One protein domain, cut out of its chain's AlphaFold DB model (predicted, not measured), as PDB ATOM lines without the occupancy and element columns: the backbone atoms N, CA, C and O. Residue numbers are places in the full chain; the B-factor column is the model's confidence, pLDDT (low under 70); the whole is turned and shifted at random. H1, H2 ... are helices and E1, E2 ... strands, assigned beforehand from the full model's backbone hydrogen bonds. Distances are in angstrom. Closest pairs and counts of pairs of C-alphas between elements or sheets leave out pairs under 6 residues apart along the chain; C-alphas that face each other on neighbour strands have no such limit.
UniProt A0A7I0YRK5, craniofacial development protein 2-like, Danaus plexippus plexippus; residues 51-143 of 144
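Overview. This is residues 51 to 143 of the 144 residues of the protein "craniofacial development protein 2-like" of Danaus plexippus plexippus (UniProt A0A7I0YRK5). With little regular structure, this is a loop-rich body in which residues 51 to 87, with no named element, wind beside the hairpin E1 and E2; an arm with H1 and H2 leads away, and its residues 118 to 127, 129 to 135 and 137 to 143 stick out. The 93 printed residues hold E1, E2, H1 and H2 in that order, a mixed class with 34 residues in named elements. The whole is extended, radius of gyration of the C-alphas 19.2 A, spanning 54 by 40 by 22 A.

Arrangement. Look first at residues 66 to 67, which pair antiparallel with 74 to 75. Then E1, residues 88 to 93, and E2, residues 106 to 110, form an antiparallel hairpin at 164 degrees, with N 109 and O 90 within hydrogen-bond range at 2.7 A. H1, residues 114 to 123, and H2, residues 130 to 142, are apart. Every O i to N i+4 pair is within hydrogen-bond range in H2, 4 of 6 in H1.

Along the chain. Find C-alpha 88 at (17.532, 88.809, 143.904), where E1 begins its 14.5 A; E2 measures 12.9 A and H1 13.8 A. H2 runs 18.6 A to C-alpha 142 at (24.663, 126.326, 154.519).

Size, cuts and confidence. The farthest C-alphas, of Asp 70 and Ala 131, are 54.3 A apart. The printed part has no cut; E1 to E2 is a long link. pLDDT is under 70 in 38 residues, among them 59 to 69.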
ATOM      1  N   VAL A  51      15.268  97.429 137.083       80.19
ATOM      2  CA  VAL A  51      13.875  97.174 137.483       80.19
ATOM      3  C   VAL A  51      13.684  95.671 137.677       80.19
ATOM      4  O   VAL A  51      13.560  94.929 136.709       80.19
ATOM      5  N   MET A  52      13.644  95.200 138.923       80.19
ATOM      6  CA  MET A  52      13.664  93.766 139.242       80.19
ATOM      7  C   MET A  52      12.462  92.995 138.681       80.19
ATOM      8  O   MET A  52      12.591  91.824 138.329       80.19
ATOM      9  N   HIS A  53      11.302  93.645 138.555       75.31
ATOM     10  CA  HIS A  53      10.070  93.010 138.071       75.31
ATOM     11  C   HIS A  53      10.172  92.513 136.618       75.31
ATOM     12  O   HIS A  53       9.491  91.563 136.245       75.31
ATOM     13  N   SER A  54      11.045  93.109 135.798       71.00
ATOM     14  CA  SER A  54      11.206  92.706 134.395       71.00
ATOM     15  C   SER A  54      11.969  91.386 134.223       71.00
ATOM     16  O   SER A  54      11.830  90.730 133.193       71.00
ATOM     17  N   PHE A  55      12.749  90.967 135.226       73.06
ATOM     18  CA  PHE A  55      13.634  89.802 135.124       73.06
ATOM     19  C   PHE A  55      12.956  88.478 135.488       73.06
ATOM     20  O   PHE A  55      13.410  87.423 135.048       73.06
ATOM     21  N   PHE A  56      11.880  88.514 136.276       74.75
ATOM     22  CA  PHE A  56      11.195  87.313 136.748       74.75
ATOM     23  C   PHE A  56       9.884  87.127 135.986       74.75
ATOM     24  O   PHE A  56       8.943  87.903 136.134       74.75
ATOM     25  N   GLN A  57       9.802  86.078 135.164       67.12
ATOM     26  CA  GLN A  57       8.569  85.773 134.444       67.12
ATOM     27  C   GLN A  57       7.492  85.313 135.428       67.12
ATOM     28  O   GLN A  57       7.655  84.328 136.151       67.12
ATOM     29  N   LYS A  58       6.374  86.040 135.450       71.00
ATOM     30  CA  LYS A  58       5.187  85.713 136.242       71.00
ATOM     31  C   LYS A  58       3.971  85.550 135.330       71.00
ATOM     32  O   LYS A  58       3.877  86.266 134.331       71.00
ATOM     33  N   PRO A  59       3.027  84.650 135.664       66.62
ATOM     34  CA  PRO A  59       1.765  84.555 134.939       66.62
ATOM     35  C   PRO A  59       1.009  85.882 135.043       66.62
ATOM     36  O   PRO A  59       1.051  86.533 136.087       66.62
ATOM     37  N   SER A  60       0.316  86.276 133.971       63.91
ATOM     38  CA  SER A  60      -0.391  87.563 133.843       63.91
ATOM     39  C   SER A  60      -1.300  87.877 135.037       63.91
ATOM     40  O   SER A  60      -1.314  89.004 135.523       63.91
ATOM     41  N   GLN A  61      -1.967  86.858 135.583       65.06
ATOM     42  CA  GLN A  61      -2.829  86.963 136.765       65.06
ATOM     43  C   GLN A  61      -2.096  87.434 138.030       65.06
ATOM     44  O   GLN A  61      -2.708  88.041 138.901       65.06
ATOM     45  N   ARG A  62      -0.787  87.171 138.147       63.84
ATOM     46  CA  ARG A  62       0.024  87.480 139.338       63.84
ATOM     47  C   ARG A  62       0.861  88.749 139.204       63.84
ATOM     48  O   ARG A  62       1.646  89.042 140.105       63.84
ATOM     49  N   LYS A  63       0.721  89.473 138.095       63.62
ATOM     50  CA  LYS A  63       1.439  90.729 137.865       63.62
ATOM     51  C   LYS A  63       0.697  91.959 138.394       63.62
ATOM     52  O   LYS A  63       1.291  93.016 138.549       63.62
ATOM     53  N   ARG A  64      -0.600  91.831 138.678       64.19
ATOM     54  CA  ARG A  64      -1.484  92.959 138.988       64.19
ATOM     55  C   ARG A  64      -1.112  93.638 140.307       64.19
ATOM     56  O   ARG A  64      -0.996  92.962 141.326       64.19
ATOM     57  N   LYS A  65      -1.014  94.969 140.288       64.75
ATOM     58  CA  LYS A  65      -0.716  95.783 141.475       64.75
ATOM     59  C   LYS A  65      -1.812  96.793 141.808       64.75
ATOM     60  O   LYS A  65      -2.064  97.010 142.984       64.75
ATOM     61  N   TRP A  66      -2.530  97.294 140.800       64.94
ATOM     62  CA  TRP A  66      -3.619  98.253 140.982       64.94
ATOM     63  C   TRP A  66      -4.844  97.948 140.106       64.94
ATOM     64  O   TRP A  66      -4.745  97.300 139.053       64.94
ATOM     65  N   ILE A  67      -6.006  98.385 140.584       67.19
ATOM     66  CA  ILE A  67      -7.321  98.261 139.951       67.19
ATOM     67  C   ILE A  67      -7.936  99.647 139.967       67.19
ATOM     68  O   ILE A  67      -8.035 100.228 141.044       67.19
ATOM     69  N   SER A  68      -8.363 100.150 138.815       67.38
ATOM     70  CA  SER A  68      -9.142 101.382 138.802       67.38
ATOM     71  C   SER A  68     -10.466 101.199 139.558       67.38
ATOM     72  O   SER A  68     -10.981 100.080 139.606       67.38
ATOM     73  N   PRO A  69     -11.031 102.258 140.161       66.25
ATOM     74  CA  PRO A  69     -12.280 102.157 140.926       66.25
ATOM     75  C   PRO A  69     -13.452 101.585 140.114       66.25
ATOM     76  O   PRO A  69     -14.297 100.878 140.652       66.25
ATOM     77  N   ASP A  70     -13.454 101.832 138.804       71.62
ATOM     78  CA  ASP A  70     -14.406 101.309 137.815       71.62
ATOM     79  C   ASP A  70     -14.085  99.870 137.340       71.62
ATOM     80  O   ASP A  70     -14.818  99.280 136.551       71.62
ATOM     81  N   GLY A  71     -12.968  99.291 137.787       66.69
ATOM     82  CA  GLY A  71     -12.505  97.951 137.428       66.69
ATOM     83  C   GLY A  71     -11.970  97.790 135.997       66.69
ATOM     84  O   GLY A  71     -11.513  96.689 135.662       66.69
ATOM     85  N   SER A  72     -11.993  98.847 135.177       68.06
ATOM     86  CA  SER A  72     -11.685  98.812 133.740       68.06
ATOM     87  C   SER A  72     -10.188  98.664 133.449       68.06
ATOM     88  O   SER A  72      -9.786  97.957 132.523       68.06
ATOM     89  N   MET A  73      -9.343  99.265 134.287       58.03
ATOM     90  CA  MET A  73      -7.903  99.353 134.104       58.03
ATOM     91  C   MET A  73      -7.153  98.539 135.158       58.03
ATOM     92  O   MET A  73      -7.497  98.465 136.343       58.03
ATOM     93  N   ARG A  74      -6.082  97.884 134.705       64.56
ATOM     94  CA  ARG A  74      -5.212  97.057 135.542       64.56
ATOM     95  C   ARG A  74      -3.777  97.477 135.301       64.56
ATOM     96  O   ARG A  74      -3.229  97.171 134.247       64.56
ATOM     97  N   ASN A  75      -3.176  98.126 136.294       63.56
ATOM     98  CA  ASN A  75      -1.828  98.666 136.169       63.56
ATOM     99  C   ASN A  75      -0.839  97.977 137.107       63.56
ATOM    100  O   ASN A  75      -1.174  97.461 138.181       63.56
ATOM    101  N   GLU A  76       0.415  97.982 136.668       65.38
ATOM    102  CA  GLU A  76       1.566  97.549 137.439       65.38
ATOM    103  C   GLU A  76       2.292  98.780 138.011       65.38
ATOM    104  O   GLU A  76       3.181  99.292 137.349       65.38
ATOM    105  N   ILE A  77       1.978  99.248 139.227       66.94
ATOM    106  CA  ILE A  77       2.533 100.527 139.740       66.94
ATOM    107  C   ILE A  77       3.718 100.392 140.714       66.94
ATOM    108  O   ILE A  77       4.641 101.192 140.663       66.94
ATOM    109  N   ASP A  78       3.785  99.335 141.527       69.75
ATOM    110  CA  ASP A  78       4.863  99.169 142.522       69.75
ATOM    111  C   ASP A  78       6.089  98.415 141.969       69.75
ATOM    112  O   ASP A  78       6.016  97.225 141.639       69.75
ATOM    113  N   PHE A  79       7.243  99.071 141.857       74.19
ATOM    114  CA  PHE A  79       8.472  98.455 141.341       74.19
ATOM    115  C   PHE A  79       9.542  98.335 142.422       74.19
ATOM    116  O   PHE A  79       9.723  99.230 143.238       74.19
ATOM    117  N   ILE A  80      10.293  97.232 142.389       81.31
ATOM    118  CA  ILE A  80      11.546  97.108 143.140       81.31
ATOM    119  C   ILE A  80      12.689  97.427 142.183       81.31
ATOM    120  O   ILE A  80      12.816  96.784 141.135       81.31
ATOM    121  N   ILE A  81      13.521  98.393 142.559       83.12
ATOM    122  CA  ILE A  81      14.696  98.823 141.804       83.12
ATOM    123  C   ILE A  81      15.944  98.472 142.617       83.12
ATOM    124  O   ILE A  81      15.972  98.666 143.831       83.12
ATOM    125  N   SER A  82      16.965  97.904 141.972       79.12
ATOM    126  CA  SER A  82      18.240  97.605 142.632       79.12
ATOM    127  C   SER A  82      19.400  97.595 141.641       79.12
ATOM    128  O   SER A  82      19.251  97.175 140.498       79.12
ATOM    129  N   ASP A  83      20.576  98.006 142.102       80.25
ATOM    130  CA  ASP A  83      21.872  97.868 141.427       80.25
ATOM    131  C   ASP A  83      22.355  96.403 141.400       80.25
ATOM    132  O   ASP A  83      23.012  95.939 140.465       80.25
ATOM    133  N   LYS A  84      22.002  95.624 142.428       77.25
ATOM    134  CA  LYS A  84      22.526  94.276 142.681       77.25
ATOM    135  C   LYS A  84      21.530  93.190 142.302       77.25
ATOM    136  O   LYS A  84      21.122  92.375 143.131       77.25
ATOM    137  N   ARG A  85      21.256  93.074 140.998       78.38
ATOM    138  CA  ARG A  85      20.416  91.998 140.425       78.38
ATOM    139  C   ARG A  85      20.783  90.601 140.939       78.38
ATOM    140  O   ARG A  85      19.907  89.807 141.245       78.38
ATOM    141  N   ARG A  86      22.081  90.305 141.061       79.69
ATOM    142  CA  ARG A  86      22.615  88.978 141.436       79.69
ATOM    143  C   ARG A  86      22.172  88.459 142.810       79.69
ATOM    144  O   ARG A  86      22.340  87.278 143.081       79.69
ATOM    145  N   ILE A  87      21.668  89.334 143.676       83.50
ATOM    146  CA  ILE A  87      21.205  88.978 145.022       83.50
ATOM    147  C   ILE A  87      19.712  88.609 145.003       83.50
ATOM    148  O   ILE A  87      19.240  87.867 145.864       83.50
ATOM    149  N   PHE A  88      18.956  89.091 144.018       83.69
ATOM    150  CA  PHE A  88      17.532  88.809 143.904       83.69
ATOM    151  C   PHE A  88      17.302  87.408 143.336       83.69
ATOM    152  O   PHE A  88      17.785  87.063 142.261       83.69
ATOM    153  N   LYS A  89      16.525  86.609 144.069       84.69
ATOM    154  CA  LYS A  89      16.065  85.281 143.653       84.69
ATOM    155  C   LYS A  89      14.691  85.340 142.998       84.69
ATOM    156  O   LYS A  89      14.436  84.582 142.070       84.69
ATOM    157  N   ASP A  90      13.801  86.183 143.516       83.12
ATOM    158  CA  ASP A  90      12.457  86.340 142.972       83.12
ATOM    159  C   ASP A  90      11.845  87.688 143.354       83.12
ATOM    160  O   ASP A  90      12.130  88.213 144.427       83.12
ATOM    161  N   VAL A  91      10.946  88.216 142.530       80.62
ATOM    162  CA  VAL A  91      10.061  89.330 142.889       80.62
ATOM    163  C   VAL A  91       8.637  88.950 142.509       80.62
ATOM    164  O   VAL A  91       8.358  88.564 141.376       80.62
ATOM    165  N   SER A  92       7.723  89.013 143.474       80.88
ATOM    166  CA  SER A  92       6.347  88.549 143.304       80.88
ATOM    167  C   SER A  92       5.367  89.417 144.075       80.88
ATOM    168  O   SER A  92       5.655  89.835 145.192       80.88
ATOM    169  N   VAL A  93       4.185  89.642 143.512       76.56
ATOM    170  CA  VAL A  93       3.096  90.313 144.222       76.56
ATOM    171  C   VAL A  93       2.378  89.305 145.121       76.56
ATOM    172  O   VAL A  93       1.942  88.233 144.677       76.56
ATOM    173  N   SER A  94       2.245  89.634 146.403       75.75
ATOM    174  CA  SER A  94       1.506  88.824 147.365       75.75
ATOM    175  C   SER A  94       0.008  89.076 147.218       75.75
ATOM    176  O   SER A  94      -0.486  90.163 147.491       75.75
ATOM    177  N   HIS A  95      -0.726  88.048 146.795       72.94
ATOM    178  CA  HIS A  95      -2.185  88.104 146.623       72.94
ATOM    179  C   HIS A  95      -2.954  87.635 147.867       72.94
ATOM    180  O   HIS A  95      -4.176  87.731 147.911       72.94
ATOM    181  N   ARG A  96      -2.240  87.078 148.854       70.50
ATOM    182  CA  ARG A  96      -2.835  86.480 150.058       70.50
ATOM    183  C   ARG A  96      -3.164  87.516 151.125       70.50
ATOM    184  O   ARG A  96      -4.070  87.296 151.914       70.50
ATOM    185  N   VAL A  97      -2.430  88.625 151.144       67.25
ATOM    186  CA  VAL A  97      -2.612  89.685 152.131       67.25
ATOM    187  C   VAL A  97      -3.437  90.788 151.480       67.25
ATOM    188  O   VAL A  97      -3.011  91.384 150.491       67.25
ATOM    189  N   LYS A  98      -4.648  91.006 151.995       67.62
ATOM    190  CA  LYS A  98      -5.519  92.117 151.606       67.62
ATOM    191  C   LYS A  98      -5.560  93.094 152.776       67.62
ATOM    192  O   LYS A  98      -6.267  92.854 153.743       67.62
ATOM    193  N   ASN A  99      -4.798  94.180 152.694       64.62
ATOM    194  CA  ASN A  99      -4.715  95.199 153.749       64.62
ATOM    195  C   ASN A  99      -5.840  96.247 153.665       64.62
ATOM    196  O   ASN A  99      -5.672  97.354 154.156       64.62
ATOM    197  N   GLY A 100      -6.944  95.959 152.966       66.62
ATOM    198  CA  GLY A 100      -8.016  96.932 152.708       66.62
ATOM    199  C   GLY A 100      -7.648  98.071 151.742       66.62
ATOM    200  O   GLY A 100      -8.545  98.735 151.244       66.62
ATOM    201  N   SER A 101      -6.363  98.257 151.421       69.50
ATOM    202  CA  SER A 101      -5.893  99.196 150.400       69.50
ATOM    203  C   SER A 101      -6.005  98.613 148.981       69.50
ATOM    204  O   SER A 101      -5.949  97.399 148.738       69.50
ATOM    205  N   ASP A 102      -6.162  99.524 148.032       67.75
ATOM    206  CA  ASP A 102      -6.032  99.351 146.589       67.75
ATOM    207  C   ASP A 102      -4.618  98.931 146.144       67.75
ATOM    208  O   ASP A 102      -4.470  98.343 145.070       67.75
ATOM    209  N   HIS A 103      -3.605  99.111 147.000       74.00
ATOM    210  CA  HIS A 103      -2.249  98.614 146.790       74.00
ATOM    211  C   HIS A 103      -2.088  97.141 147.193       74.00
ATOM    212  O   HIS A 103      -2.659  96.638 148.168       74.00
ATOM    213  N   ARG A 104      -1.266  96.414 146.431       73.50
ATOM    214  CA  ARG A 104      -0.871  95.031 146.737       73.50
ATOM    215  C   ARG A 104       0.583  94.987 147.178       73.50
ATOM    216  O   ARG A 104       1.452  95.581 146.553       73.50
ATOM    217  N   ILE A 105       0.864  94.211 148.223       80.31
ATOM    218  CA  ILE A 105       2.230  94.056 148.736       80.31
ATOM    219  C   ILE A 105       3.106  93.360 147.690       80.31
ATOM    220  O   ILE A 105       2.799  92.251 147.241       80.31
ATOM    221  N   VAL A 106       4.249  93.963 147.363       80.31
ATOM    222  CA  VAL A 106       5.298  93.338 146.551       80.31
ATOM    223  C   VAL A 106       6.343  92.696 147.458       80.31
ATOM    224  O   VAL A 106       6.857  93.314 148.384       80.31
ATOM    225  N   ARG A 107       6.680  91.437 147.181       83.25
ATOM    226  CA  ARG A 107       7.669  90.647 147.916       83.25
ATOM    227  C   ARG A 107       8.866  90.332 147.029       83.25
ATOM    228  O   ARG A 107       8.749  89.544 146.087       83.25
ATOM    229  N   GLY A 108      10.023  90.876 147.391       86.25
ATOM    230  CA  GLY A 108      11.324  90.428 146.899       86.25
ATOM    231  C   GLY A 108      11.872  89.293 147.764       86.25
ATOM    232  O   GLY A 108      11.888  89.390 148.986       86.25
ATOM    233  N   THR A 109      12.318  88.209 147.141       85.56
ATOM    234  CA  THR A 109      13.092  87.141 147.780       85.56
ATOM    235  C   THR A 109      14.551  87.333 147.403       85.56
ATOM    236  O   THR A 109      14.889  87.335 146.219       85.56
ATOM    237  N   LEU A 110      15.411  87.484 148.404       87.31
ATOM    238  CA  LEU A 110      16.839  87.708 148.227       87.31
ATOM    239  C   LEU A 110      17.609  86.471 148.697       87.31
ATOM    240  O   LEU A 110      17.269  85.879 149.718       87.31
ATOM    241  N   ASN A 111      18.645  86.087 147.957       87.19
ATOM    242  CA  ASN A 111      19.601  85.063 148.359       87.19
ATOM    243  C   ASN A 111      20.968  85.718 148.577       87.19
ATOM    244  O   ASN A 111      21.723  85.959 147.634       87.19
ATOM    245  N   ILE A 112      21.262  86.051 149.832       84.75
ATOM    246  CA  ILE A 112      22.479  86.768 150.209       84.75
ATOM    247  C   ILE A 112      23.502  85.758 150.722       84.75
ATOM    248  O   ILE A 112      23.370  85.229 151.825       84.75
ATOM    249  N   ASN A 113      24.576  85.543 149.961       86.75
ATOM    250  CA  ASN A 113      25.749  84.863 150.499       86.75
ATOM    251  C   ASN A 113      26.556  85.849 151.350       86.75
ATOM    252  O   ASN A 113      27.374  86.614 150.836       86.75
ATOM    253  N   VAL A 114      26.334  85.820 152.663       84.31
ATOM    254  CA  VAL A 114      26.942  86.762 153.612       84.31
ATOM    255  C   VAL A 114      28.472  86.739 153.548       84.31
ATOM    256  O   VAL A 114      29.086  87.798 153.637       84.31
ATOM    257  N   LYS A 115      29.103  85.576 153.322       85.94
ATOM    258  CA  LYS A 115      30.571  85.467 153.235       85.94
ATOM    259  C   LYS A 115      31.143  86.267 152.061       85.94
ATOM    260  O   LYS A 115      32.207  86.859 152.191       85.94
ATOM    261  N   LEU A 116      30.423  86.320 150.940       83.94
ATOM    262  CA  LEU A 116      30.836  87.057 149.742       83.94
ATOM    263  C   LEU A 116      30.356  88.513 149.746       83.94
ATOM    264  O   LEU A 116      31.047  89.394 149.238       83.94
ATOM    265  N   GLU A 117      29.180  88.783 150.312       83.06
ATOM    266  CA  GLU A 117      28.610  90.133 150.334       83.06
ATOM    267  C   GLU A 117      29.199  91.010 151.435       83.06
ATOM    268  O   GLU A 117      29.414  92.196 151.208       83.06
ATOM    269  N   ARG A 118      29.538  90.449 152.600       82.50
ATOM    270  CA  ARG A 118      30.144  91.203 153.705       82.50
ATOM    271  C   ARG A 118      31.423  91.949 153.299       82.50
ATOM    272  O   ARG A 118      31.463  93.155 153.532       82.50
ATOM    273  N   PRO A 119      32.440  91.333 152.662       81.88
ATOM    274  CA  PRO A 119      33.631  92.074 152.244       81.88
ATOM    275  C   PRO A 119      33.317  93.128 151.175       81.88
ATOM    276  O   PRO A 119      33.929  94.189 151.182       81.88
ATOM    277  N   ARG A 120      32.338  92.889 150.291       78.94
ATOM    278  CA  ARG A 120      31.900  93.881 149.293       78.94
ATOM    279  C   ARG A 120      31.220  95.087 149.940       78.94
ATOM    280  O   ARG A 120      31.453  96.204 149.505       78.94
ATOM    281  N   LEU A 121      30.418  94.864 150.982       74.25
ATOM    282  CA  LEU A 121      29.760  95.920 151.758       74.25
ATOM    283  C   LEU A 121      30.737  96.700 152.644       74.25
ATOM    284  O   LEU A 121      30.536  97.886 152.876       74.25
ATOM    285  N   ILE A 122      31.782  96.045 153.154       77.75
ATOM    286  CA  ILE A 122      32.833  96.709 153.939       77.75
ATOM    287  C   ILE A 122      33.728  97.556 153.027       77.75
ATOM    288  O   ILE A 122      34.093  98.662 153.400       77.75
ATOM    289  N   LYS A 123      34.044  97.063 151.822       72.94
ATOM    290  CA  LYS A 123      34.825  97.801 150.816       72.94
ATOM    291  C   LYS A 123      34.018  98.870 150.076       72.94
ATOM    292  O   LYS A 123      34.614  99.729 149.438       72.94
ATOM    293  N   SER A 124      32.685  98.803 150.094       67.62
ATOM    294  CA  SER A 124      31.863  99.788 149.392       67.62
ATOM    295  C   SER A 124      31.893 101.136 150.108       67.62
ATOM    296  O   SER A 124      31.550 101.212 151.286       67.62
ATOM    297  N   THR A 125      32.173 102.199 149.356       61.28
ATOM    298  CA  THR A 125      32.140 103.612 149.784       61.28
ATOM    299  C   THR A 125      30.744 104.110 150.185       61.28
ATOM    300  O   THR A 125      30.569 105.272 150.517       61.28
ATOM    301  N   LEU A 126      29.727 103.235 150.177       62.44
ATOM    302  CA  LEU A 126      28.374 103.533 150.665       62.44
ATOM    303  C   LEU A 126      28.335 103.823 152.170       62.44
ATOM    304  O   LEU A 126      27.323 104.298 152.674       62.44
ATOM    305  N   ARG A 127      29.410 103.504 152.897       64.00
ATOM    306  CA  ARG A 127      29.627 104.009 154.250       64.00
ATOM    307  C   ARG A 127      30.370 105.332 154.119       64.00
ATOM    308  O   ARG A 127      31.579 105.284 153.885       64.00
ATOM    309  N   PRO A 128      29.688 106.483 154.231       65.12
ATOM    310  CA  PRO A 128      30.394 107.747 154.237       65.12
ATOM    311  C   PRO A 128      31.374 107.748 155.412       65.12
ATOM    312  O   PRO A 128      31.032 107.342 156.525       65.12
ATOM    313  N   THR A 129      32.617 108.151 155.163       71.06
ATOM    314  CA  THR A 129      33.593 108.359 156.239       71.06
ATOM    315  C   THR A 129      33.086 109.453 157.178       71.06
ATOM    316  O   THR A 129      32.339 110.328 156.747       71.06
ATOM    317  N   CYS A 130      33.518 109.465 158.445       71.38
ATOM    318  CA  CYS A 130      33.127 110.523 159.393       71.38
ATOM    319  C   CYS A 130      33.368 111.931 158.809       71.38
ATOM    320  O   CYS A 130      32.479 112.774 158.852       71.38
ATOM    321  N   ALA A 131      34.482 112.122 158.093       72.69
ATOM    322  CA  ALA A 131      34.778 113.359 157.367       72.69
ATOM    323  C   ALA A 131      33.774 113.693 156.239       72.69
ATOM    324  O   ALA A 131      33.485 114.862 155.985       72.69
ATOM    325  N   GLN A 132      33.228 112.692 155.543       73.50
ATOM    326  CA  GLN A 132      32.193 112.899 154.522       73.50
ATOM    327  C   GLN A 132      30.839 113.235 155.157       73.50
ATOM    328  O   GLN A 132      30.099 114.045 154.604       73.50
ATOM    329  N   ILE A 133      30.535 112.664 156.327       75.12
ATOM    330  CA  ILE A 133      29.323 112.970 157.101       75.12
ATOM    331  C   ILE A 133      29.370 114.419 157.604       75.12
ATOM    332  O   ILE A 133      28.403 115.157 157.424       75.12
ATOM    333  N   GLU A 134      30.499 114.868 158.154       78.38
ATOM    334  CA  GLU A 134      30.698 116.258 158.598       78.38
ATOM    335  C   GLU A 134      30.604 117.261 157.433       78.38
ATOM    336  O   GLU A 134      29.938 118.296 157.531       78.38
ATOM    337  N   ASN A 135      31.194 116.931 156.279       75.25
ATOM    338  CA  ASN A 135      31.089 117.759 155.072       75.25
ATOM    339  C   ASN A 135      29.660 117.815 154.505       75.25
ATOM    340  O   ASN A 135      29.233 118.855 154.010       75.25
ATOM    341  N   LEU A 136      28.899 116.720 154.576       71.25
ATOM    342  CA  LEU A 136      27.496 116.712 154.156       71.25
ATOM    343  C   LEU A 136      26.634 117.552 155.107       71.25
ATOM    344  O   LEU A 136      25.825 118.360 154.655       71.25
ATOM    345  N   SER A 137      26.867 117.413 156.412       69.75
ATOM    346  CA  SER A 137      26.157 118.153 157.462       69.75
ATOM    347  C   SER A 137      26.366 119.661 157.311       69.75
ATOM    348  O   SER A 137      25.411 120.431 157.302       69.75
ATOM    349  N   SER A 138      27.611 120.085 157.091       67.94
ATOM    350  CA  SER A 138      27.946 121.498 156.872       67.94
ATOM    351  C   SER A 138      27.440 122.064 155.540       67.94
ATOM    352  O   SER A 138      27.213 123.269 155.455       67.94
ATOM    353  N   ARG A 139      27.226 121.239 154.502       64.56
ATOM    354  CA  ARG A 139      26.575 121.675 153.251       64.56
ATOM    355  C   ARG A 139      25.077 121.893 153.420       64.56
ATOM    356  O   ARG A 139      24.578 122.907 152.953       64.56
ATOM    357  N   VAL A 140      24.386 120.978 154.102       67.62
ATOM    358  CA  VAL A 140      22.938 121.082 154.359       67.62
ATOM    359  C   VAL A 140      22.620 122.305 155.223       67.62
ATOM    360  O   VAL A 140      21.672 123.026 154.935       67.62
ATOM    361  N   PHE A 141      23.450 122.593 156.229       60.38
ATOM    362  CA  PHE A 141      23.278 123.771 157.086       60.38
ATOM    363  C   PHE A 141      23.610 125.109 156.409       60.38
ATOM    364  O   PHE A 141      23.199 126.144 156.913       60.38
ATOM    365  N   LYS A 142      24.350 125.110 155.293       56.50
ATOM    366  CA  LYS A 142      24.663 126.326 154.519       56.50
ATOM    367  C   LYS A 142      23.658 126.617 153.401       56.50
ATOM    368  O   LYS A 142      23.755 127.667 152.778       56.50
ATOM    369  N   SER A 143      22.760 125.679 153.099       53.06
ATOM    370  CA  SER A 143      21.730 125.828 152.060       53.06
ATOM    371  C   SER A 143      20.345 126.193 152.609       53.06
ATOM    372  O   SER A 143      19.384 126.190 151.842       53.06
TER     373      SER A 143